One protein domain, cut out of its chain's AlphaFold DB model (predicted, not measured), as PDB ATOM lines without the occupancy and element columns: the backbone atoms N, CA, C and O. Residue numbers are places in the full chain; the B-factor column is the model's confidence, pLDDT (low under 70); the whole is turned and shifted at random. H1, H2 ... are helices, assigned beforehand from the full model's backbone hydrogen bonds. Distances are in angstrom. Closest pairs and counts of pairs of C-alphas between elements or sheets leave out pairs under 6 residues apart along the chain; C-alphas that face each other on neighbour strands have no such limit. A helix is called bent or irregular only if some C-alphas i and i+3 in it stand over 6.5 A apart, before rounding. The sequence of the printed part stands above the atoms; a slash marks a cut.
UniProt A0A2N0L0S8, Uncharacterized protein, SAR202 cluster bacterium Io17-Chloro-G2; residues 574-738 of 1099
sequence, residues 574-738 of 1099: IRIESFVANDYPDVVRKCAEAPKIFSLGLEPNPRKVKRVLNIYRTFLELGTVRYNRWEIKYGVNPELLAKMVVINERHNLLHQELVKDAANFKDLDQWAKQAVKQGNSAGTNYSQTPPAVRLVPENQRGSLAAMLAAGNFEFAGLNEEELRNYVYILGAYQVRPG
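Overview. This is residues 574 to 738 of the 1099 residues of an uncharacterized protein of SAR202 cluster bacterium Io17-Chloro-G2 (UniProt A0A2N0L0S8). A compact body of helices is gathered round H5, which lies in the middle; H3 and H8 run nearly along its line, and the centres of the three make a triangle. H1 covers H3 on the side away from H5, with the short H2 at the corner, while H6, H7 and H9 lie on the other side of H5 from H1. The long H4 crosses H5 and reaches toward one end of the longest axis, and the loop of residues 678 to 697 makes the other end. The printed part has 165 residues with nine named helices, H1 to H9 in order, and no named strand; the class is all helix. The radius of gyration of the C-alphas is 15.3 A, and the spans are 46 by 38 by 24 A.

Arrangement. The longest helix, H4, residues 606 to 628, touches H5, residues 638 to 650, with its residues 612 to 620 alone; the closest C-alphas, of Tyr 616 and Val 645, are 6.2 A apart, at a steep tilt of 47 degrees, opposite ways. H4 only just touches H9, residues 720 to 729, with 3 pairs of C-alphas within 8 A, the closest being Gly 623 and Ile 729 at 6.4 A. H5 touches H3, residues 594 to 601, at a shallow tilt of 28 degrees, the same way, with C-alphas 601 and 646 closest at 6.1 A. H3 touches H8, residues 698 to 708, at 16 degrees, opposite ways; the closest C-alphas, 597 and 707, are 5.2 A apart. H3 also touches H1, residues 574 to 583, with C-alphas 577 and 595 closest at 4.5 A. H2, residues 585 to 590, touches H1 and H3 only at the corner, only just, with 3 pairs of C-alphas within 8 A each. H5 touches H6, residues 652 to 660, with C-alphas 648 and 655 closest at 5.3 A. H7, residues 663 to 677, is about perpendicular to H8 at 83 degrees and touches it, with C-alphas 672 and 705 closest at 4.3 A. H1 and H5 are apart. Every O i to N i+4 pair is within hydrogen-bond range in H1, H2, H3, H4, H5 and H7; the counts are 4 of 5 in H6, 5 of 7 in H8 and 5 of 6 in H9.

Along the chain. H4 is 33.5 A long, H7 21.9 A and H5 18.3 A. H1 begins at C-alpha 574 (42.282, 42.279, 18.295), and H9 ends at C-alpha 729 (61.651, 44.256, 40.243). H8 is irregular, but only just: C-alphas 699 and 702 are 6.9 A apart.

Size, cuts and confidence. The C-alphas farthest apart, of Arg 629 and Ser 681, are 45.9 A apart. The printed part has no cut. The links H7 to H8 and H8 to H9 are long. Mean pLDDT of the printed part is 82.7; residues 629 to 631, 679 to 688 and 731 to 738 are under 70.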
ATOM      1  N   ILE A 574      41.826  43.339  19.207       90.50
ATOM      2  CA  ILE A 574      42.282  42.279  18.295       90.50
ATOM      3  C   ILE A 574      43.543  42.679  17.512       90.50
ATOM      4  O   ILE A 574      44.391  41.836  17.217       90.50
ATOM      5  N   ARG A 575      43.701  43.977  17.219       90.69
ATOM      6  CA  ARG A 575      44.888  44.532  16.560       90.69
ATOM      7  C   ARG A 575      46.062  44.595  17.532       90.69
ATOM      8  O   ARG A 575      47.174  44.277  17.135       90.69
ATOM      9  N   ILE A 576      45.818  44.930  18.804       91.81
ATOM     10  CA  ILE A 576      46.836  44.847  19.870       91.81
ATOM     11  C   ILE A 576      47.286  43.399  20.058       91.81
ATOM     12  O   ILE A 576      48.479  43.130  20.118       91.81
ATOM     13  N   GLU A 577      46.343  42.465  20.122       92.56
ATOM     14  CA  GLU A 577      46.625  41.043  20.300       92.56
ATOM     15  C   GLU A 577      47.460  40.495  19.139       92.56
ATOM     16  O   GLU A 577      48.510  39.896  19.363       92.56
ATOM     17  N   SER A 578      47.054  40.793  17.901       90.19
ATOM     18  CA  SER A 578      47.800  40.419  16.693       90.19
ATOM     19  C   SER A 578      49.194  41.047  16.665       90.19
ATOM     20  O   SER A 578      50.163  40.380  16.313       90.19
ATOM     21  N   PHE A 579      49.312  42.312  17.074       89.56
ATOM     22  CA  PHE A 579      50.589  43.013  17.176       89.56
ATOM     23  C   PHE A 579      51.529  42.338  18.181       89.56
ATOM     24  O   PHE A 579      52.661  42.009  17.845       89.56
ATOM     25  N   VAL A 580      51.067  42.052  19.403       90.19
ATOM     26  CA  VAL A 580      51.890  41.350  20.403       90.19
ATOM     27  C   VAL A 580      52.272  39.952  19.909       90.19
ATOM     28  O   VAL A 580      53.418  39.540  20.076       90.19
ATOM     29  N   ALA A 581      51.336  39.243  19.271       89.31
ATOM     30  CA  ALA A 581      51.560  37.904  18.737       89.31
ATOM     31  C   ALA A 581      52.642  37.858  17.651       89.31
ATOM     32  O   ALA A 581      53.492  36.965  17.666       89.31
ATOM     33  N   ASN A 582      52.617  38.819  16.728       85.38
ATOM     34  CA  ASN A 582      53.481  38.820  15.553       85.38
ATOM     35  C   ASN A 582      54.822  39.523  15.804       85.38
ATOM     36  O   ASN A 582      55.862  39.033  15.365       85.38
ATOM     37  N   ASP A 583      54.815  40.652  16.517       84.00
ATOM     38  CA  ASP A 583      55.987  41.520  16.672       84.00
ATOM     39  C   ASP A 583      56.818  41.233  17.933       84.00
ATOM     40  O   ASP A 583      57.968  41.671  18.015       84.00
ATOM     41  N   TYR A 584      56.274  40.487  18.903       85.94
ATOM     42  CA  TYR A 584      56.969  40.112  20.143       85.94
ATOM     43  C   TYR A 584      56.963  38.588  20.383       85.94
ATOM     44  O   TYR A 584      56.499  38.111  21.426       85.94
ATOM     45  N   PRO A 585      57.510  37.780  19.454       83.06
ATOM     46  CA  PRO A 585      57.480  36.320  19.561       83.06
ATOM     47  C   PRO A 585      58.242  35.789  20.786       83.06
ATOM     48  O   PRO A 585      57.915  34.729  21.320       83.06
ATOM     49  N   ASP A 586      59.250  36.518  21.271       80.44
ATOM     50  CA  ASP A 586      59.997  36.189  22.484       80.44
ATOM     51  C   ASP A 586      59.155  36.347  23.758       80.44
ATOM     52  O   ASP A 586      59.269  35.519  24.668       80.44
ATOM     53  N   VAL A 587      58.290  37.366  23.801       86.06
ATOM     54  CA  VAL A 587      57.312  37.575  24.876       86.06
ATOM     55  C   VAL A 587      56.275  36.463  24.857       86.06
ATOM     56  O   VAL A 587      56.065  35.829  25.887       86.06
ATOM     57  N   VAL A 588      55.698  36.158  23.693       89.50
ATOM     58  CA  VAL A 588      54.670  35.112  23.568       89.50
ATOM     59  C   VAL A 588      55.218  33.730  23.904       89.50
ATOM     60  O   VAL A 588      54.558  32.946  24.580       89.50
ATOM     61  N   ARG A 589      56.469  33.440  23.524       88.12
ATOM     62  CA  ARG A 589      57.134  32.187  23.904       88.12
ATOM     63  C   ARG A 589      57.278  32.040  25.421       88.12
ATOM     64  O   ARG A 589      57.210  30.925  25.926       88.12
ATOM     65  N   LYS A 590      57.522  33.140  26.142       87.69
ATOM     66  CA  LYS A 590      57.641  33.138  27.611       87.69
ATOM     67  C   LYS A 590      56.277  33.215  28.311       87.69
ATOM     68  O   LYS A 590      56.151  32.727  29.428       87.69
ATOM     69  N   CYS A 591      55.280  33.822  27.675       92.25
ATOM     70  CA  CYS A 591      53.932  34.010  28.196       92.25
ATOM     71  C   CYS A 591      52.912  33.927  27.052       92.25
ATOM     72  O   CYS A 591      52.661  34.917  26.364       92.25
ATOM     73  N   ALA A 592      52.297  32.755  26.867       92.19
ATOM     74  CA  ALA A 592      51.321  32.537  25.794       92.19
ATOM     75  C   ALA A 592      50.086  33.453  25.910       92.19
ATOM     76  O   ALA A 592      49.502  33.834  24.902       92.19
ATOM     77  N   GLU A 593      49.730  33.847  27.136       94.19
ATOM     78  CA  GLU A 593      48.573  34.698  27.443       94.19
ATOM     79  C   GLU A 593      48.884  36.202  27.343       94.19
ATOM     80  O   GLU A 593      47.974  37.029  27.425       94.19
ATOM     81  N   ALA A 594      50.150  36.589  27.131       93.31
ATOM     82  CA  ALA A 594      50.554  37.991  27.031       93.31
ATOM     83  C   ALA A 594      49.743  38.799  25.997       93.31
ATOM     84  O   ALA A 594      49.295  39.889  26.357       93.31
ATOM     85  N   PRO A 595      49.480  38.307  24.763       94.75
ATOM     86  CA  PRO A 595      48.666  39.037  23.790       94.75
ATOM     87  C   PRO A 595      47.291  39.433  24.336       94.75
ATOM     88  O   PRO A 595      46.872  40.580  24.183       94.75
ATOM     89  N   LYS A 596      46.631  38.511  25.044       94.69
ATOM     90  CA  LYS A 596      45.301  38.708  25.627       94.69
ATOM     91  C   LYS A 596      45.329  39.605  26.864       94.69
ATOM     92  O   LYS A 596      44.465  40.463  27.030       94.69
ATOM     93  N   ILE A 597      46.337  39.451  27.723       95.00
ATOM     94  CA  ILE A 597      46.522  40.298  28.913       95.00
ATOM     95  C   ILE A 597      46.744  41.754  28.496       95.00
ATOM     96  O   ILE A 597      46.086  42.654  29.018       95.00
ATOM     97  N   PHE A 598      47.634  41.999  27.531       94.81
ATOM     98  CA  PHE A 598      47.922  43.353  27.068       94.81
ATOM     99  C   PHE A 598      46.771  43.951  26.252       94.81
ATOM    100  O   PHE A 598      46.480  45.133  26.426       94.81
ATOM    101  N   SER A 599      46.068  43.165  25.427       94.19
ATOM    102  CA  SER A 599      44.923  43.669  24.655       94.19
ATOM    103  C   SER A 599      43.729  44.062  25.529       94.19
ATOM    104  O   SER A 599      43.059  45.046  25.231       94.19
ATOM    105  N   LEU A 600      43.474  43.342  26.626       93.06
ATOM    106  CA  LEU A 600      42.406  43.671  27.580       93.06
ATOM    107  C   LEU A 600      42.822  44.756  28.581       93.06
ATOM    108  O   LEU A 600      41.987  45.527  29.060       93.06
ATOM    109  N   GLY A 601      44.106  44.782  28.936       88.88
ATOM    110  CA  GLY A 601      44.646  45.593  30.017       88.88
ATOM    111  C   GLY A 601      45.071  47.001  29.626       88.88
ATOM    112  O   GLY A 601      44.971  47.912  30.451       88.88
ATOM    113  N   LEU A 602      45.553  47.196  28.400       90.75
ATOM    114  CA  LEU A 602      46.130  48.463  27.959       90.75
ATOM    115  C   LEU A 602      45.090  49.409  27.365       90.75
ATOM    116  O   LEU A 602      44.006  49.021  26.939       90.75
ATOM    117  N   GLU A 603      45.440  50.690  27.338       85.88
ATOM    118  CA  GLU A 603      44.665  51.673  26.593       85.88
ATOM    119  C   GLU A 603      44.867  51.496  25.079       85.88
ATOM    120  O   GLU A 603      45.978  51.160  24.654       85.88
ATOM    121  N   PRO A 604      43.841  51.793  24.256       86.19
ATOM    122  CA  PRO A 604      43.881  51.658  22.800       86.19
ATOM    123  C   PRO A 604      44.714  52.774  22.141       86.19
ATOM    124  O   PRO A 604      44.213  53.597  21.376       86.19
ATOM    125  N   ASN A 605      46.005  52.827  22.471       88.62
ATOM    126  CA  ASN A 605      46.971  53.803  21.981       88.62
ATOM    127  C   ASN A 605      48.262  53.081  21.537       88.62
ATOM    128  O   ASN A 605      48.976  52.550  22.394       88.62
ATOM    129  N   PRO A 606      48.597  53.094  20.231       88.56
ATOM    130  CA  PRO A 606      49.773  52.420  19.672       88.56
ATOM    131  C   PRO A 606      51.081  52.667  20.433       88.56
ATOM    132  O   PRO A 606      51.828  51.733  20.730       88.56
ATOM    133  N   ARG A 607      51.357  53.928  20.795       86.19
ATOM    134  CA  ARG A 607      52.591  54.307  21.495       86.19
ATOM    135  C   ARG A 607      52.632  53.744  22.912       86.19
ATOM    136  O   ARG A 607      53.673  53.245  23.338       86.19
ATOM    137  N   LYS A 608      51.514  53.816  23.646       88.50
ATOM    138  CA  LYS A 608      51.420  53.240  24.996       88.50
ATOM    139  C   LYS A 608      51.605  51.724  24.954       88.50
ATOM    140  O   LYS A 608      52.371  51.207  25.757       88.50
ATOM    141  N   VAL A 609      51.003  51.038  23.979       90.00
ATOM    142  CA  VAL A 609      51.166  49.587  23.791       90.00
ATOM    143  C   VAL A 609      52.638  49.209  23.621       90.00
ATOM    144  O   VAL A 609      53.162  48.435  24.423       90.00
ATOM    145  N   LYS A 610      53.341  49.814  22.652       88.44
ATOM    146  CA  LYS A 610      54.782  49.571  22.432       88.44
ATOM    147  C   LYS A 610      55.611  49.839  23.692       88.44
ATOM    148  O   LYS A 610      56.458  49.031  24.070       88.44
ATOM    149  N   ARG A 611      55.351  50.965  24.368       88.31
ATOM    150  CA  ARG A 611      56.062  51.354  25.594       88.31
ATOM    151  C   ARG A 611      55.903  50.305  26.692       88.31
ATOM    152  O   ARG A 611      56.906  49.890  27.264       88.31
ATOM    153  N   VAL A 612      54.674  49.881  26.984       91.38
ATOM    154  CA  VAL A 612      54.417  48.938  28.081       91.38
ATOM    155  C   VAL A 612      54.998  47.556  27.779       91.38
ATOM    156  O   VAL A 612      55.567  46.933  28.672       91.38
ATOM    157  N   LEU A 613      54.963  47.101  26.524       90.81
ATOM    158  CA  LEU A 613      55.612  45.849  26.116       90.81
ATOM    159  C   LEU A 613      57.133  45.894  26.300       90.81
ATOM    160  O   LEU A 613      57.723  44.938  26.805       90.81
ATOM    161  N   ASN A 614      57.770  47.017  25.958       88.69
ATOM    162  CA  ASN A 614      59.208  47.200  26.167       88.69
ATOM    163  C   ASN A 614      59.565  47.238  27.664       88.69
ATOM    164  O   ASN A 614      60.565  46.650  28.080       88.69
ATOM    165  N   ILE A 615      58.721  47.865  28.491       90.25
ATOM    166  CA  ILE A 615      58.850  47.852  29.957       90.25
ATOM    167  C   ILE A 615      58.722  46.420  30.494       90.25
ATOM    168  O   ILE A 615      59.587  45.964  31.240       90.25
ATOM    169  N   TYR A 616      57.693  45.683  30.072       92.88
ATOM    170  CA  TYR A 616      57.479  44.292  30.468       92.88
ATOM    171  C   TYR A 616      58.671  43.403  30.107       92.88
ATOM    172  O   TYR A 616      59.179  42.685  30.965       92.88
ATOM    173  N   ARG A 617      59.162  43.487  28.865       89.19
ATOM    174  CA  ARG A 617      60.333  42.726  28.413       89.19
ATOM    175  C   ARG A 617      61.562  43.026  29.267       89.19
ATOM    176  O   ARG A 617      62.251  42.099  29.687       89.19
ATOM    177  N   THR A 618      61.792  44.305  29.566       88.69
ATOM    178  CA  THR A 618      62.900  44.743  30.424       88.69
ATOM    179  C   THR A 618      62.794  44.122  31.817       88.69
ATOM    180  O   THR A 618      63.766  43.555  32.315       88.69
ATOM    181  N   PHE A 619      61.616  44.175  32.445       90.94
ATOM    182  CA  PHE A 619      61.420  43.597  33.775       90.94
ATOM    183  C   PHE A 619      61.465  42.072  33.786       90.94
ATOM    184  O   PHE A 619      61.944  41.486  34.756       90.94
ATOM    185  N   LEU A 620      61.020  41.422  32.713       89.44
ATOM    186  CA  LEU A 620      61.085  39.975  32.573       89.44
ATOM    187  C   LEU A 620      62.538  39.495  32.500       89.44
ATOM    188  O   LEU A 620      62.914  38.560  33.204       89.44
ATOM    189  N   GLU A 621      63.366  40.160  31.691       86.25
ATOM    190  CA  GLU A 621      64.806  39.884  31.617       86.25
ATOM    191  C   GLU A 621      65.501  40.193  32.950       86.25
ATOM    192  O   GLU A 621      66.249  39.356  33.458       86.25
ATOM    193  N   LEU A 622      65.196  41.336  33.574       85.88
ATOM    194  CA  LEU A 622      65.747  41.700  34.882       85.88
ATOM    195  C   LEU A 622      65.390  40.670  35.965       85.88
ATOM    196  O   LEU A 622      66.251  40.300  36.760       85.88
ATOM    197  N   GLY A 623      64.147  40.185  35.978       84.88
ATOM    198  CA  GLY A 623      63.691  39.144  36.895       84.88
ATOM    199  C   GLY A 623      64.478  37.845  36.739       84.88
ATOM    200  O   GLY A 623      64.921  37.280  37.735       84.88
ATOM    201  N   THR A 624      64.733  37.413  35.499       81.38
ATOM    202  CA  THR A 624      65.574  36.236  35.222       81.38
ATOM    203  C   THR A 624      67.008  36.436  35.712       81.38
ATOM    204  O   THR A 624      67.541  35.572  36.405       81.38
ATOM    205  N   VAL A 625      67.634  37.581  35.407       79.06
ATOM    206  CA  VAL A 625      69.012  37.860  35.852       79.06
ATOM    207  C   VAL A 625      69.108  37.862  37.378       79.06
ATOM    208  O   VAL A 625      70.030  37.271  37.937       79.06
ATOM    209  N   ARG A 626      68.152  38.497  38.062       81.31
ATOM    210  CA  ARG A 626      68.141  38.580  39.528       81.31
ATOM    211  C   ARG A 626      67.890  37.234  40.195       81.31
ATOM    212  O   ARG A 626      68.528  36.946  41.204       81.31
ATOM    213  N   TYR A 627      67.013  36.408  39.630       79.12
ATOM    214  CA  TYR A 627      66.783  35.051  40.123       79.12
ATOM    215  C   TYR A 627      68.046  34.193  39.995       79.12
ATOM    216  O   TYR A 627      68.494  33.613  40.979       79.12
ATOM    217  N   ASN A 628      68.701  34.216  38.830       72.44
ATOM    218  CA  ASN A 628      69.932  33.453  38.591       72.44
ATOM    219  C   ASN A 628      71.097  33.898  39.493       72.44
ATOM    220  O   ASN A 628      71.962  33.100  39.844       72.44
ATOM    221  N   ARG A 629      71.118  35.174  39.895       69.62
ATOM    222  CA  ARG A 629      72.091  35.724  40.857       69.62
ATOM    223  C   ARG A 629      71.708  35.501  42.320       69.62
ATOM    224  O   ARG A 629      72.450  35.924  43.209       69.62
ATOM    225  N   TRP A 630      70.580  34.838  42.578       64.19
ATOM    226  CA  TRP A 630      70.015  34.637  43.912       64.19
ATOM    227  C   TRP A 630      69.758  35.965  44.654       64.19
ATOM    228  O   TRP A 630      69.843  36.022  45.879       64.19
ATOM    229  N   GLU A 631      69.489  37.053  43.918       67.88
ATOM    230  CA  GLU A 631      69.068  38.348  44.486       67.88
ATOM    231  C   GLU A 631      67.586  38.336  44.886       67.88
ATOM    232  O   GLU A 631      67.156  39.138  45.714       67.88
ATOM    233  N   ILE A 632      66.813  37.424  44.294       75.38
ATOM    234  CA  ILE A 632      65.436  37.102  44.664       75.38
ATOM    235  C   ILE A 632      65.323  35.591  44.874       75.38
ATOM    236  O   ILE A 632      65.954  34.814  44.159       75.38
ATOM    237  N   LYS A 633      64.522  35.181  45.861       70.81
ATOM    238  CA  LYS A 633      64.393  33.776  46.286       70.81
ATOM    239  C   LYS A 633      63.557  32.933  45.321       70.81
ATOM    240  O   LYS A 633      63.831  31.752  45.140       70.81
ATOM    241  N   TYR A 634      62.571  33.551  44.674       80.00
ATOM    242  CA  TYR A 634      61.643  32.880  43.765       80.00
ATOM    243  C   TYR A 634      61.705  33.519  42.382       80.00
ATOM    244  O   TYR A 634      61.862  34.737  42.250       80.00
ATOM    245  N   GLY A 635      61.575  32.687  41.350       80.00
ATOM    246  CA  GLY A 635      61.464  33.150  39.977       80.00
ATOM    247  C   GLY A 635      60.197  33.979  39.773       80.00
ATOM    248  O   GLY A 635      59.229  33.889  40.525       80.00
ATOM    249  N   VAL A 636      60.205  34.802  38.732       88.06
ATOM    250  CA  VAL A 636      59.073  35.665  38.397       88.06
ATOM    251  C   VAL A 636      58.218  34.958  37.365       88.06
ATOM    252  O   VAL A 636      58.711  34.605  36.294       88.06
ATOM    253  N   ASN A 637      56.934  34.779  37.659       92.50
ATOM    254  CA  ASN A 637      55.996  34.234  36.693       92.50
ATOM    255  C   ASN A 637      55.739  35.277  35.582       92.50
ATOM    256  O   ASN A 637      55.307  36.395  35.887       92.50
ATOM    257  N   PRO A 638      55.976  34.940  34.299       93.19
ATOM    258  CA  PRO A 638      55.800  35.875  33.191       93.19
ATOM    259  C   PRO A 638      54.368  36.411  33.036       93.19
ATOM    260  O   PRO A 638      54.202  37.553  32.606       93.19
ATOM    261  N   GLU A 639      53.346  35.624  33.385       94.56
ATOM    262  CA  GLU A 639      51.931  36.011  33.308       94.56
ATOM    263  C   GLU A 639      51.580  37.028  34.400       94.56
ATOM    264  O   GLU A 639      51.071  38.112  34.109       94.56
ATOM    265  N   LEU A 640      51.926  36.723  35.654       93.56
ATOM    266  CA  LEU A 640      51.682  37.623  36.786       93.56
ATOM    267  C   LEU A 640      52.473  38.927  36.657       93.56
ATOM    268  O   LEU A 640      51.964  39.995  36.993       93.56
ATOM    269  N   LEU A 641      53.686  38.866  36.097       93.94
ATOM    270  CA  LEU A 641      54.455  40.065  35.783       93.94
ATOM    271  C   LEU A 641      53.755  40.924  34.724       93.94
ATOM    272  O   LEU A 641      53.740  42.143  34.864       93.94
ATOM    273  N   ALA A 642      53.153  40.321  33.692       95.06
ATOM    274  CA  ALA A 642      52.415  41.071  32.676       95.06
ATOM    275  C   ALA A 642      51.219  41.802  33.304       95.06
ATOM    276  O   ALA A 642      51.056  43.005  33.092       95.06
ATOM    277  N   LYS A 643      50.452  41.110  34.160       94.62
ATOM    278  CA  LYS A 643      49.346  41.701  34.933       94.62
ATOM    279  C   LYS A 643      49.835  42.854  35.820       94.62
ATOM    280  O   LYS A 643      49.255  43.937  35.785       94.62
ATOM    281  N   MET A 644      50.939  42.668  36.548       92.19
ATOM    282  CA  MET A 644      51.518  43.712  37.406       92.19
ATOM    283  C   MET A 644      52.018  44.926  36.629       92.19
ATOM    284  O   MET A 644      51.791  46.054  37.057       92.19
ATOM    285  N   VAL A 645      52.666  44.723  35.482       93.88
ATOM    286  CA  VAL A 645      53.143  45.824  34.635       93.88
ATOM    287  C   VAL A 645      51.965  46.639  34.098       93.88
ATOM    288  O   VAL A 645      52.008  47.867  34.147       93.88
ATOM    289  N   VAL A 646      50.882  45.988  33.662       94.06
ATOM    290  CA  VAL A 646      49.647  46.683  33.256       94.06
ATOM    291  C   VAL A 646      49.058  47.485  34.420       94.06
ATOM    292  O   VAL A 646      48.705  48.652  34.242       94.06
ATOM    293  N   ILE A 647      48.970  46.888  35.614       92.56
ATOM    294  CA  ILE A 647      48.445  47.561  36.810       92.56
ATOM    295  C   ILE A 647      49.317  48.765  37.184       92.56
ATOM    296  O   ILE A 647      48.776  49.836  37.438       92.56
ATOM    297  N   ASN A 648      50.644  48.636  37.160       90.75
ATOM    298  CA  ASN A 648      51.564  49.731  37.465       90.75
ATOM    299  C   ASN A 648      51.425  50.901  36.475       90.75
ATOM    300  O   ASN A 648      51.355  52.058  36.889       90.75
ATOM    301  N   GLU A 649      51.337  50.608  35.176       90.38
ATOM    302  CA  GLU A 649      51.289  51.641  34.134       90.38
ATOM    303  C   GLU A 649      49.916  52.320  34.021       90.38
ATOM    304  O   GLU A 649      49.846  53.531  33.807       90.38
ATOM    305  N   ARG A 650      48.815  51.571  34.168       89.69
ATOM    306  CA  ARG A 650      47.448  52.099  33.978       89.69
ATOM    307  C   ARG A 650      46.751  52.476  35.284       89.69
ATOM    308  O   ARG A 650      45.914  53.376  35.305       89.69
ATOM    309  N   HIS A 651      47.087  51.803  36.378       91.12
ATOM    310  CA  HIS A 651      46.418  51.928  37.670       91.12
ATOM    311  C   HIS A 651      47.440  52.108  38.801       91.12
ATOM    312  O   HIS A 651      47.402  51.402  39.804       91.12
ATOM    313  N   ASN A 652      48.347  53.081  38.662       88.25
ATOM    314  CA  ASN A 652      49.433  53.328  39.621       88.25
ATOM    315  C   ASN A 652      48.938  53.457  41.081       88.25
ATOM    316  O   ASN A 652      49.535  52.895  41.991       88.25
ATOM    317  N   LEU A 653      47.798  54.116  41.315       87.62
ATOM    318  CA  LEU A 653      47.205  54.205  42.659       87.62
ATOM    319  C   LEU A 653      46.790  52.834  43.217       87.62
ATOM    320  O   LEU A 653      47.052  52.544  44.380       87.62
ATOM    321  N   LEU A 654      46.190  51.976  42.384       90.31
ATOM    322  CA  LEU A 654      45.890  50.594  42.763       90.31
ATOM    323  C   LEU A 654      47.189  49.830  43.040       90.31
ATOM    324  O   LEU A 654      47.278  49.158  44.059       90.31
ATOM    325  N   HIS A 655      48.200  49.960  42.177       88.75
ATOM    326  CA  HIS A 655      49.505  49.331  42.380       88.75
ATOM    327  C   HIS A 655      50.104  49.705  43.743       88.75
ATOM    328  O   HIS A 655      50.494  48.827  44.504       88.75
ATOM    329  N   GLN A 656      50.111  50.993  44.095       84.38
ATOM    330  CA  GLN A 656      50.633  51.469  45.379       84.38
ATOM    331  C   GLN A 656      49.888  50.885  46.583       84.38
ATOM    332  O   GLN A 656      50.529  50.587  47.586       84.38
ATOM    333  N   GLU A 657      48.567  50.702  46.505       86.19
ATOM    334  CA  GLU A 657      47.806  50.044  47.575       86.19
ATOM    335  C   GLU A 657      48.033  48.532  47.630       86.19
ATOM    336  O   GLU A 657      48.141  47.965  48.716       86.19
ATOM    337  N   LEU A 658      48.154  47.869  46.477       85.19
ATOM    338  CA  LEU A 658      48.456  46.438  46.424       85.19
ATOM    339  C   LEU A 658      49.815  46.137  47.065       85.19
ATOM    340  O   LEU A 658      49.948  45.182  47.818       85.19
ATOM    341  N   VAL A 659      50.813  46.992  46.835       80.50
ATOM    342  CA  VAL A 659      52.168  46.822  47.379       80.50
ATOM    343  C   VAL A 659      52.240  46.982  48.907       80.50
ATOM    344  O   VAL A 659      53.180  46.479  49.521       80.50
ATOM    345  N   LYS A 660      51.274  47.658  49.539       80.56
ATOM    346  CA  LYS A 660      51.281  47.894  50.995       80.56
ATOM    347  C   LYS A 660      50.841  46.684  51.813       80.56
ATOM    348  O   LYS A 660      51.341  46.508  52.918       80.56
ATOM    349  N   ASP A 661      49.902  45.893  51.300       78.38
ATOM    350  CA  ASP A 661      49.309  44.771  52.030       78.38
ATOM    351  C   ASP A 661      49.027  43.602  51.080       78.38
ATOM    352  O   ASP A 661      48.261  43.720  50.121       78.38
ATOM    353  N   ALA A 662      49.631  42.449  51.378       73.88
ATOM    354  CA  ALA A 662      49.475  41.227  50.601       73.88
ATOM    355  C   ALA A 662      48.018  40.728  50.558       73.88
ATOM    356  O   ALA A 662      47.609  40.115  49.567       73.88
ATOM    357  N   ALA A 663      47.205  41.028  51.579       78.12
ATOM    358  CA  ALA A 663      45.786  40.677  51.601       78.12
ATOM    359  C   ALA A 663      45.010  41.318  50.435       78.12
ATOM    360  O   ALA A 663      44.101  40.693  49.880       78.12
ATOM    361  N   ASN A 664      45.430  42.507  49.984       85.44
ATOM    362  CA  ASN A 664      44.775  43.226  48.892       85.44
ATOM    363  C   ASN A 664      44.838  42.466  47.556       85.44
ATOM    364  O   ASN A 664      43.937  42.612  46.730       85.44
ATOM    365  N   PHE A 665      45.862  41.633  47.332       85.50
ATOM    366  CA  PHE A 665      45.971  40.813  46.120       85.50
ATOM    367  C   PHE A 665      44.934  39.687  46.077       85.50
ATOM    368  O   PHE A 665      44.357  39.407  45.025       85.50
ATOM    369  N   LYS A 666      44.648  39.067  47.226       84.19
ATOM    370  CA  LYS A 666      43.631  38.015  47.324       84.19
ATOM    371  C   LYS A 666      42.233  38.576  47.075       84.19
ATOM    372  O   LYS A 666      41.450  37.971  46.341       84.19
ATOM    373  N   ASP A 667      41.948  39.741  47.647       86.69
ATOM    374  CA  ASP A 667      40.685  40.446  47.434       86.69
ATOM    375  C   ASP A 667      40.524  40.879  45.969       86.69
ATOM    376  O   ASP A 667      39.428  40.782  45.410       86.69
ATOM    377  N   LEU A 668      41.621  41.293  45.322       89.94
ATOM    378  CA  LEU A 668      41.651  41.670  43.910       89.94
ATOM    379  C   LEU A 668      41.256  40.504  42.987       89.94
ATOM    380  O   LEU A 668      40.366  40.671  42.149       89.94
ATOM    381  N   ASP A 669      41.867  39.326  43.149       89.44
ATOM    382  CA  ASP A 669      41.567  38.151  42.315       89.44
ATOM    383  C   ASP A 669      40.142  37.628  42.539       89.44
ATOM    384  O   ASP A 669      39.432  37.273  41.589       89.44
ATOM    385  N   GLN A 670      39.685  37.600  43.797       87.75
ATOM    386  CA  GLN A 670      38.320  37.184  44.126       87.75
ATOM    387  C   GLN A 670      37.286  38.116  43.500       87.75
ATOM    388  O   GLN A 670      36.311  37.647  42.902       87.75
ATOM    389  N   TRP A 671      37.519  39.425  43.592       89.62
ATOM    390  CA  TRP A 671      36.670  40.424  42.961       89.62
ATOM    391  C   TRP A 671      36.656  40.273  41.435       89.62
ATOM    392  O   TRP A 671      35.575  40.231  40.845       89.62
ATOM    393  N   ALA A 672      37.817  40.107  40.790       88.94
ATOM    394  CA  ALA A 672      37.903  39.955  39.336       88.94
ATOM    395  C   ALA A 672      37.095  38.742  38.839       88.94
ATOM    396  O   ALA A 672      36.302  38.855  37.900       88.94
ATOM    397  N   LYS A 673      37.201  37.595  39.526       86.88
ATOM    398  CA  LYS A 673      36.414  36.386  39.222       86.88
ATOM    399  C   LYS A 673      34.911  36.606  39.349       86.88
ATOM    400  O   LYS A 673      34.143  36.121  38.516       86.88
ATOM    401  N   GLN A 674      34.477  37.291  40.406       85.50
ATOM    402  CA  GLN A 674      33.062  37.609  40.607       85.50
ATOM    403  C   GLN A 674      32.559  38.564  39.520       85.50
ATOM    404  O   GLN A 674      31.489  38.334  38.957       85.50
ATOM    405  N   ALA A 675      33.358  39.569  39.162       84.38
ATOM    406  CA  ALA A 675      33.015  40.552  38.145       84.38
ATOM    407  C   ALA A 675      32.859  39.945  36.744       84.38
ATOM    408  O   ALA A 675      31.909  40.286  36.035       84.38
ATOM    409  N   VAL A 676      33.723  38.996  36.368       83.56
ATOM    410  CA  VAL A 676      33.609  38.272  35.091       83.56
ATOM    411  C   VAL A 676      32.387  37.349  35.077       83.56
ATOM    412  O   VAL A 676      31.635  37.352  34.105       83.56
ATOM    413  N   LYS A 677      32.119  36.612  36.168       81.69
ATOM    414  CA  LYS A 677      30.940  35.725  36.275       81.69
ATOM    415  C   LYS A 677      29.606  36.471  36.201       81.69
ATOM    416  O   LYS A 677      28.626  35.912  35.723       81.69
ATOM    417  N   GLN A 678      29.565  37.709  36.682       73.19
ATOM    418  CA  GLN A 678      28.363  38.549  36.708       73.19
ATOM    419  C   GLN A 678      28.219  39.451  35.462       73.19
ATOM    420  O   GLN A 678      27.306  40.272  35.408       73.19
ATOM    421  N   GLY A 679      29.104  39.325  34.461       63.72
ATOM    422  CA  GLY A 679      28.978  39.994  33.160       63.72
ATOM    423  C   GLY A 679      28.994  41.527  33.227       63.72
ATOM    424  O   GLY A 679      27.997  42.163  32.894       63.72
ATOM    425  N   ASN A 680      30.107  42.127  33.674       55.44
ATOM    426  CA  ASN A 680      30.334  43.583  33.825       55.44
ATOM    427  C   ASN A 680      29.354  44.345  34.746       55.44
ATOM    428  O   ASN A 680      29.602  45.504  35.069       55.44
ATOM    429  N   SER A 681      28.302  43.695  35.244       50.50
ATOM    430  CA  SER A 681      27.277  44.296  36.109       50.50
ATOM    431  C   SER A 681      27.710  44.400  37.582       50.50
ATOM    432  O   SER A 681      27.082  45.114  38.355       50.50
ATOM    433  N   ALA A 682      28.795  43.720  37.982       46.88
ATOM    434  CA  ALA A 682      29.337  43.756  39.350       46.88
ATOM    435  C   ALA A 682      30.266  44.946  39.625       46.88
ATOM    436  O   ALA A 682      30.458  45.331  40.777       46.88
ATOM    437  N   GLY A 683      30.874  45.523  38.580       49.91
ATOM    438  CA  GLY A 683      31.847  46.617  38.713       49.91
ATOM    439  C   GLY A 683      31.241  47.935  39.218       49.91
ATOM    440  O   GLY A 683      31.987  48.850  39.582       49.91
ATOM    441  N   THR A 684      29.908  48.009  39.257       50.88
ATOM    442  CA  THR A 684      29.106  49.188  39.604       50.88
ATOM    443  C   THR A 684      28.591  49.161  41.050       50.88
ATOM    444  O   THR A 684      28.234  50.201  41.601       50.88
ATOM    445  N   ASN A 685      28.588  47.999  41.725       60.97
ATOM    446  CA  ASN A 685      28.061  47.898  43.086       60.97
ATOM    447  C   ASN A 685      29.147  48.262  44.116       60.97
ATOM    448  O   ASN A 685      29.943  47.427  44.560       60.97
ATOM    449  N   TYR A 686      29.197  49.547  44.482       58.22
ATOM    450  CA  TYR A 686      30.224  50.146  45.349       58.22
ATOM    451  C   TYR A 686      30.442  49.382  46.670       58.22
ATOM    452  O   TYR A 686      31.571  49.262  47.146       58.22
ATOM    453  N   SER A 687      29.374  48.817  47.241       59.44
ATOM    454  CA  SER A 687      29.394  48.085  48.514       59.44
ATOM    455  C   SER A 687      30.170  46.763  48.464       59.44
ATOM    456  O   SER A 687      30.743  46.372  49.477       59.44
ATOM    457  N   GLN A 688      30.235  46.106  47.302       68.31
ATOM    458  CA  GLN A 688      30.920  44.819  47.103       68.31
ATOM    459  C   GLN A 688      32.322  44.972  46.495       68.31
ATOM    460  O   GLN A 688      33.045  43.992  46.339       68.31
ATOM    461  N   THR A 689      32.725  46.199  46.148       79.50
ATOM    462  CA  THR A 689      34.040  46.471  45.553       79.50
ATOM    463  C   THR A 689      35.097  46.640  46.655       79.50
ATOM    464  O   THR A 689      34.886  47.486  47.538       79.50
ATOM    465  N   PRO A 690      36.229  45.909  46.612       85.38
ATOM    466  CA  PRO A 690      37.311  46.058  47.585       85.38
ATOM    467  C   PRO A 690      37.861  47.493  47.629       85.38
ATOM    468  O   PRO A 690      37.909  48.143  46.580       85.38
ATOM    469  N   PRO A 691      38.318  47.999  48.793       84.88
ATOM    470  CA  PRO A 691      38.825  49.366  48.928       84.88
ATOM    471  C   PRO A 691      39.902  49.737  47.900       84.88
ATOM    472  O   PRO A 691      39.802  50.794  47.282       84.88
ATOM    473  N   ALA A 692      40.862  48.842  47.643       86.00
ATOM    474  CA  ALA A 692      41.926  49.066  46.664       86.00
ATOM    475  C   ALA A 692      41.377  49.256  45.234       86.00
ATOM    476  O   ALA A 692      41.792  50.159  44.510       86.00
ATOM    477  N   VAL A 693      40.370  48.468  44.839       86.88
ATOM    478  CA  VAL A 693      39.755  48.527  43.500       86.88
ATOM    479  C   VAL A 693      38.894  49.780  43.312       86.88
ATOM    480  O   VAL A 693      38.715  50.249  42.188       86.88
ATOM    481  N   ARG A 694      38.396  50.391  44.396       87.31
ATOM    482  CA  ARG A 694      37.642  51.658  44.318       87.31
ATOM    483  C   ARG A 694      38.486  52.813  43.777       87.31
ATOM    484  O   ARG A 694      37.907  53.753  43.239       87.31
ATOM    485  N   LEU A 695      39.817  52.720  43.864       87.81
ATOM    486  CA  LEU A 695      40.751  53.681  43.267       87.81
ATOM    487  C   LEU A 695      40.763  53.635  41.733       87.81
ATOM    488  O   LEU A 695      41.254  54.561  41.092       87.81
ATOM    489  N   VAL A 696      40.220  52.571  41.135       88.19
ATOM    490  CA  VAL A 696      40.102  52.425  39.685       88.19
ATOM    491  C   VAL A 696      38.795  53.071  39.211       88.19
ATOM    492  O   VAL A 696      37.728  52.749  39.761       88.19
ATOM    493  N   PRO A 697      38.841  53.939  38.178       87.88
ATOM    494  CA  PRO A 697      37.647  54.517  37.568       87.88
ATOM    495  C   PRO A 697      36.645  53.441  37.140       87.88
ATOM    496  O   PRO A 697      37.029  52.408  36.590       87.88
ATOM    497  N   GLU A 698      35.354  53.679  37.371       84.44
ATOM    498  CA  GLU A 698      34.291  52.685  37.159       84.44
ATOM    499  C   GLU A 698      34.261  52.130  35.725       84.44
ATOM    500  O   GLU A 698      34.174  50.919  35.528       84.44
ATOM    501  N   ASN A 699      34.469  52.995  34.730       83.75
ATOM    502  CA  ASN A 699      34.549  52.630  33.313       83.75
ATOM    503  C   ASN A 699      35.764  51.751  32.948       83.75
ATOM    504  O   ASN A 699      35.793  51.178  31.862       83.75
ATOM    505  N   GLN A 700      36.764  51.628  33.824       87.31
ATOM    506  CA  GLN A 700      37.970  50.822  33.594       87.31
ATOM    507  C   GLN A 700      37.956  49.493  34.363       87.31
ATOM    508  O   GLN A 700      38.695  48.569  34.007       87.31
ATOM    509  N   ARG A 701      37.088  49.350  35.373       88.38
ATOM    510  CA  ARG A 701      37.012  48.149  36.224       88.38
ATOM    511  C   ARG A 701      36.690  46.879  35.438       88.38
ATOM    512  O   ARG A 701      37.281  45.843  35.717       88.38
ATOM    513  N   GLY A 702      35.818  46.958  34.432       86.31
ATOM    514  CA  GLY A 702      35.506  45.813  33.565       86.31
ATOM    515  C   GLY A 702      36.737  45.300  32.809       86.31
ATOM    516  O   GLY A 702      37.019  44.105  32.824       86.31
ATOM    517  N   SER A 703      37.527  46.211  32.223       88.50
ATOM    518  CA  SER A 703      38.777  45.845  31.538       88.50
ATOM    519  C   SER A 703      39.836  45.286  32.493       88.50
ATOM    520  O   SER A 703      40.506  44.314  32.157       88.50
ATOM    521  N   LEU A 704      39.934  45.833  33.711       91.50
ATOM    522  CA  LEU A 704      40.824  45.320  34.754       91.50
ATOM    523  C   LEU A 704      40.431  43.898  35.177       91.50
ATOM    524  O   LEU A 704      41.289  43.024  35.227       91.50
ATOM    525  N   ALA A 705      39.145  43.648  35.434       90.62
ATOM    526  CA  ALA A 705      38.653  42.324  35.805       90.62
ATOM    527  C   ALA A 705      38.872  41.293  34.686       90.62
ATOM    528  O   ALA A 705      39.329  40.185  34.956       90.62
ATOM    529  N   ALA A 706      38.598  41.667  33.431       90.00
ATOM    530  CA  ALA A 706      38.828  40.804  32.275       90.00
ATOM    531  C   ALA A 706      40.318  40.483  32.070       90.00
ATOM    532  O   ALA A 706      40.654  39.342  31.769       90.00
ATOM    533  N   MET A 707      41.205  41.465  32.268       94.12
ATOM    534  CA  MET A 707      42.657  41.277  32.189       94.12
ATOM    535  C   MET A 707      43.184  40.387  33.325       94.12
ATOM    536  O   MET A 707      43.969  39.479  33.073       94.12
ATOM    537  N   LEU A 708      42.722  40.593  34.562       92.00
ATOM    538  CA  LEU A 708      43.114  39.768  35.712       92.00
ATOM    539  C   LEU A 708      42.660  38.313  35.564       92.00
ATOM    540  O   LEU A 708      43.406  37.396  35.906       92.00
ATOM    541  N   ALA A 709      41.462  38.110  35.014       88.94
ATOM    542  CA  ALA A 709      40.913  36.793  34.716       88.94
ATOM    543  C   ALA A 709      41.498  36.149  33.446       88.94
ATOM    544  O   ALA A 709      41.158  35.005  33.146       88.94
ATOM    545  N   ALA A 710      42.326  36.863  32.679       87.50
ATOM    546  CA  ALA A 710      43.031  36.284  31.544       87.50
ATOM    547  C   ALA A 710      44.211  35.433  32.034       87.50
ATOM    548  O   ALA A 710      44.942  35.836  32.938       87.50
ATOM    549  N   GLY A 711      44.396  34.269  31.416       85.12
ATOM    550  CA  GLY A 711      45.417  33.297  31.790       85.12
ATOM    551  C   GLY A 711      45.073  32.437  33.006       85.12
ATOM    552  O   GLY A 711      43.920  32.367  33.432       85.12
ATOM    553  N   ASN A 712      46.074  31.715  33.508       86.81
ATOM    554  CA  ASN A 712      45.890  30.629  34.477       86.81
ATOM    555  C   ASN A 712      46.468  30.935  35.865       86.81
ATOM    556  O   ASN A 712      46.249  30.152  36.790       86.81
ATOM    557  N   PHE A 713      47.221  32.027  36.021       87.94
ATOM    558  CA  PHE A 713      47.902  32.352  37.273       87.94
ATOM    559  C   PHE A 713      47.208  33.485  38.030       87.94
ATOM    560  O   PHE A 713      46.764  34.479  37.451       87.94
ATOM    561  N   GLU A 714      47.172  33.353  39.355       88.00
ATOM    562  CA  GLU A 714      46.541  34.288  40.290       88.00
ATOM    563  C   GLU A 714      47.557  34.775  41.325       88.00
ATOM    564  O   GLU A 714      48.443  34.023  41.738       88.00
ATOM    565  N   PHE A 715      47.411  36.018  41.776       86.94
ATOM    566  CA  PHE A 715      48.231  36.583  42.845       86.94
ATOM    567  C   PHE A 715      47.922  35.954  44.203       86.94
ATOM    568  O   PHE A 715      48.820  35.814  45.026       86.94
ATOM    569  N   ALA A 716      46.680  35.519  44.427       81.75
ATOM    570  CA  ALA A 716      46.244  34.851  45.653       81.75
ATOM    571  C   ALA A 716      47.008  33.548  45.960       81.75
ATOM    572  O   ALA A 716      46.972  33.078  47.097       81.75
ATOM    573  N   GLY A 717      47.654  32.951  44.952       76.81
ATOM    574  CA  GLY A 717      48.498  31.767  45.108       76.81
ATOM    575  C   GLY A 717      49.923  32.066  45.580       76.81
ATOM    576  O   GLY A 717      50.646  31.122  45.883       76.81
ATOM    577  N   LEU A 718      50.322  33.341  45.638       83.50
ATOM    578  CA  LEU A 718      51.664  33.757  46.036       83.50
ATOM    579  C   LEU A 718      51.737  34.062  47.533       83.50
ATOM    580  O   LEU A 718      50.834  34.672  48.111       83.50
ATOM    581  N   ASN A 719      52.847  33.687  48.158       82.38
ATOM    582  CA  ASN A 719      53.173  34.118  49.513       82.38
ATOM    583  C   ASN A 719      53.763  35.549  49.527       82.38
ATOM    584  O   ASN A 719      54.096  36.126  48.489       82.38
ATOM    585  N   GLU A 720      53.914  36.143  50.716       76.62
ATOM    586  CA  GLU A 720      54.441  37.511  50.839       76.62
ATOM    587  C   GLU A 720      55.863  37.678  50.278       76.62
ATOM    588  O   GLU A 720      56.191  38.742  49.755       76.62
ATOM    589  N   GLU A 721      56.723  36.658  50.366       76.06
ATOM    590  CA  GLU A 721      58.078  36.705  49.799       76.06
ATOM    591  C   GLU A 721      58.066  36.692  48.269       76.06
ATOM    592  O   GLU A 721      58.833  37.417  47.636       76.06
ATOM    593  N   GLU A 722      57.187  35.896  47.667       81.69
ATOM    594  CA  GLU A 722      56.998  35.840  46.222       81.69
ATOM    595  C   GLU A 722      56.442  37.163  45.698       81.69
ATOM    596  O   GLU A 722      56.966  37.698  44.721       81.69
ATOM    597  N   LEU A 723      55.451  37.746  46.382       80.81
ATOM    598  CA  LEU A 723      54.909  39.066  46.050       80.81
ATOM    599  C   LEU A 723      55.987  40.155  46.133       80.81
ATOM    600  O   LEU A 723      56.090  40.984  45.222       80.81
ATOM    601  N   ARG A 724      56.858  40.110  47.155       76.25
ATOM    602  CA  ARG A 724      57.999  41.034  47.289       76.25
ATOM    603  C   ARG A 724      58.918  41.027  46.064       76.25
ATOM    604  O   ARG A 724      59.451  42.085  45.730       76.25
ATOM    605  N   ASN A 725      59.067  39.908  45.348       82.94
ATOM    606  CA  ASN A 725      59.907  39.856  44.143       82.94
ATOM    607  C   ASN A 725      59.352  40.732  43.010       82.94
ATOM    608  O   ASN A 725      60.119  41.455  42.372       82.94
ATOM    609  N   TYR A 726      58.033  40.729  42.787       83.62
ATOM    610  CA  TYR A 726      57.400  41.572  41.764       83.62
ATOM    611  C   TYR A 726      57.541  43.057  42.114       83.62
ATOM    612  O   TYR A 726      57.928  43.861  41.268       83.62
ATOM    613  N   VAL A 727      57.324  43.412  43.382       75.62
ATOM    614  CA  VAL A 727      57.489  44.785  43.887       75.62
ATOM    615  C   VAL A 727      58.936  45.268  43.761       75.62
ATOM    616  O   VAL A 727      59.189  46.398  43.335       75.62
ATOM    617  N   TYR A 728      59.893  44.408  44.108       76.12
ATOM    618  CA  TYR A 728      61.322  44.704  44.047       76.12
ATOM    619  C   TYR A 728      61.817  44.913  42.611       76.12
ATOM    620  O   TYR A 728      62.645  45.791  42.350       76.12
ATOM    621  N   ILE A 729      61.308  44.124  41.664       79.31
ATOM    622  CA  ILE A 729      61.651  44.256  40.243       79.31
ATOM    623  C   ILE A 729      61.065  45.535  39.658       79.31
ATOM    624  O   ILE A 729      61.771  46.232  38.935       79.31
ATOM    625  N   LEU A 730      59.830  45.882  40.027       75.94
ATOM    626  CA  LEU A 730      59.159  47.108  39.586       75.94
ATOM    627  C   LEU A 730      59.651  48.375  40.314       75.94
ATOM    628  O   LEU A 730      59.189  49.474  40.017       75.94
ATOM    629  N   GLY A 731      60.617  48.250  41.233       64.56
ATOM    630  CA  GLY A 731      61.317  49.378  41.855       64.56
ATOM    631  C   GLY A 731      60.553  50.088  42.977       64.56
ATOM    632  O   GLY A 731      60.934  51.194  43.354       64.56
ATOM    633  N   ALA A 732      59.501  49.472  43.528       53.12
ATOM    634  CA  ALA A 732      58.613  50.104  44.509       53.12
ATOM    635  C   ALA A 732      59.037  49.931  45.987       53.12
ATOM    636  O   ALA A 732      58.419  50.540  46.856       53.12
ATOM    637  N   TYR A 733      60.103  49.179  46.303       40.22
ATOM    638  CA  TYR A 733      60.612  49.023  47.679       40.22
ATOM    639  C   TYR A 733      62.145  49.135  47.780       40.22
ATOM    640  O   TYR A 733      62.877  48.567  46.972       40.22
ATOM    641  N   GLN A 734      62.633  49.828  48.822       42.59
ATOM    642  CA  GLN A 734      64.063  49.967  49.169       42.59
ATOM    643  C   GLN A 734      64.645  48.765  49.944       42.59
ATOM    644  O   GLN A 734      65.799  48.815  50.366       42.59
ATOM    645  N   VAL A 735      63.884  47.685  50.141       45.75
ATOM    646  CA  VAL A 735      64.288  46.553  50.991       45.75
ATOM    647  C   VAL A 735      64.580  45.331  50.117       45.75
ATOM    648  O   VAL A 735      63.686  44.800  49.462       45.75
ATOM    649  N   ARG A 736      65.850  44.901  50.094       45.59
ATOM    650  CA  ARG A 736      66.269  43.589  49.567       45.59
ATOM    651  C   ARG A 736      65.559  42.482  50.372       45.59
ATOM    652  O   ARG A 736      65.554  42.589  51.597       45.59
ATOM    653  N   PRO A 737      65.005  41.426  49.748       47.94
ATOM    654  CA  PRO A 737      64.564  40.236  50.480       47.94
ATOM    655  C   PRO A 737      65.706  39.651  51.338       47.94
ATOM    656  O   PRO A 737      66.874  39.763  50.964       47.94
ATOM    657  N   GLY A 738      65.361  39.085  52.502       48.47
ATOM    658  CA  GLY A 738      66.263  38.817  53.632       48.47
ATOM    659  C   GLY A 738      67.534  38.027  53.301       48.47
ATOM    660  O   GLY A 738      67.478  36.869  52.900       48.47
TER     661      GLY A 738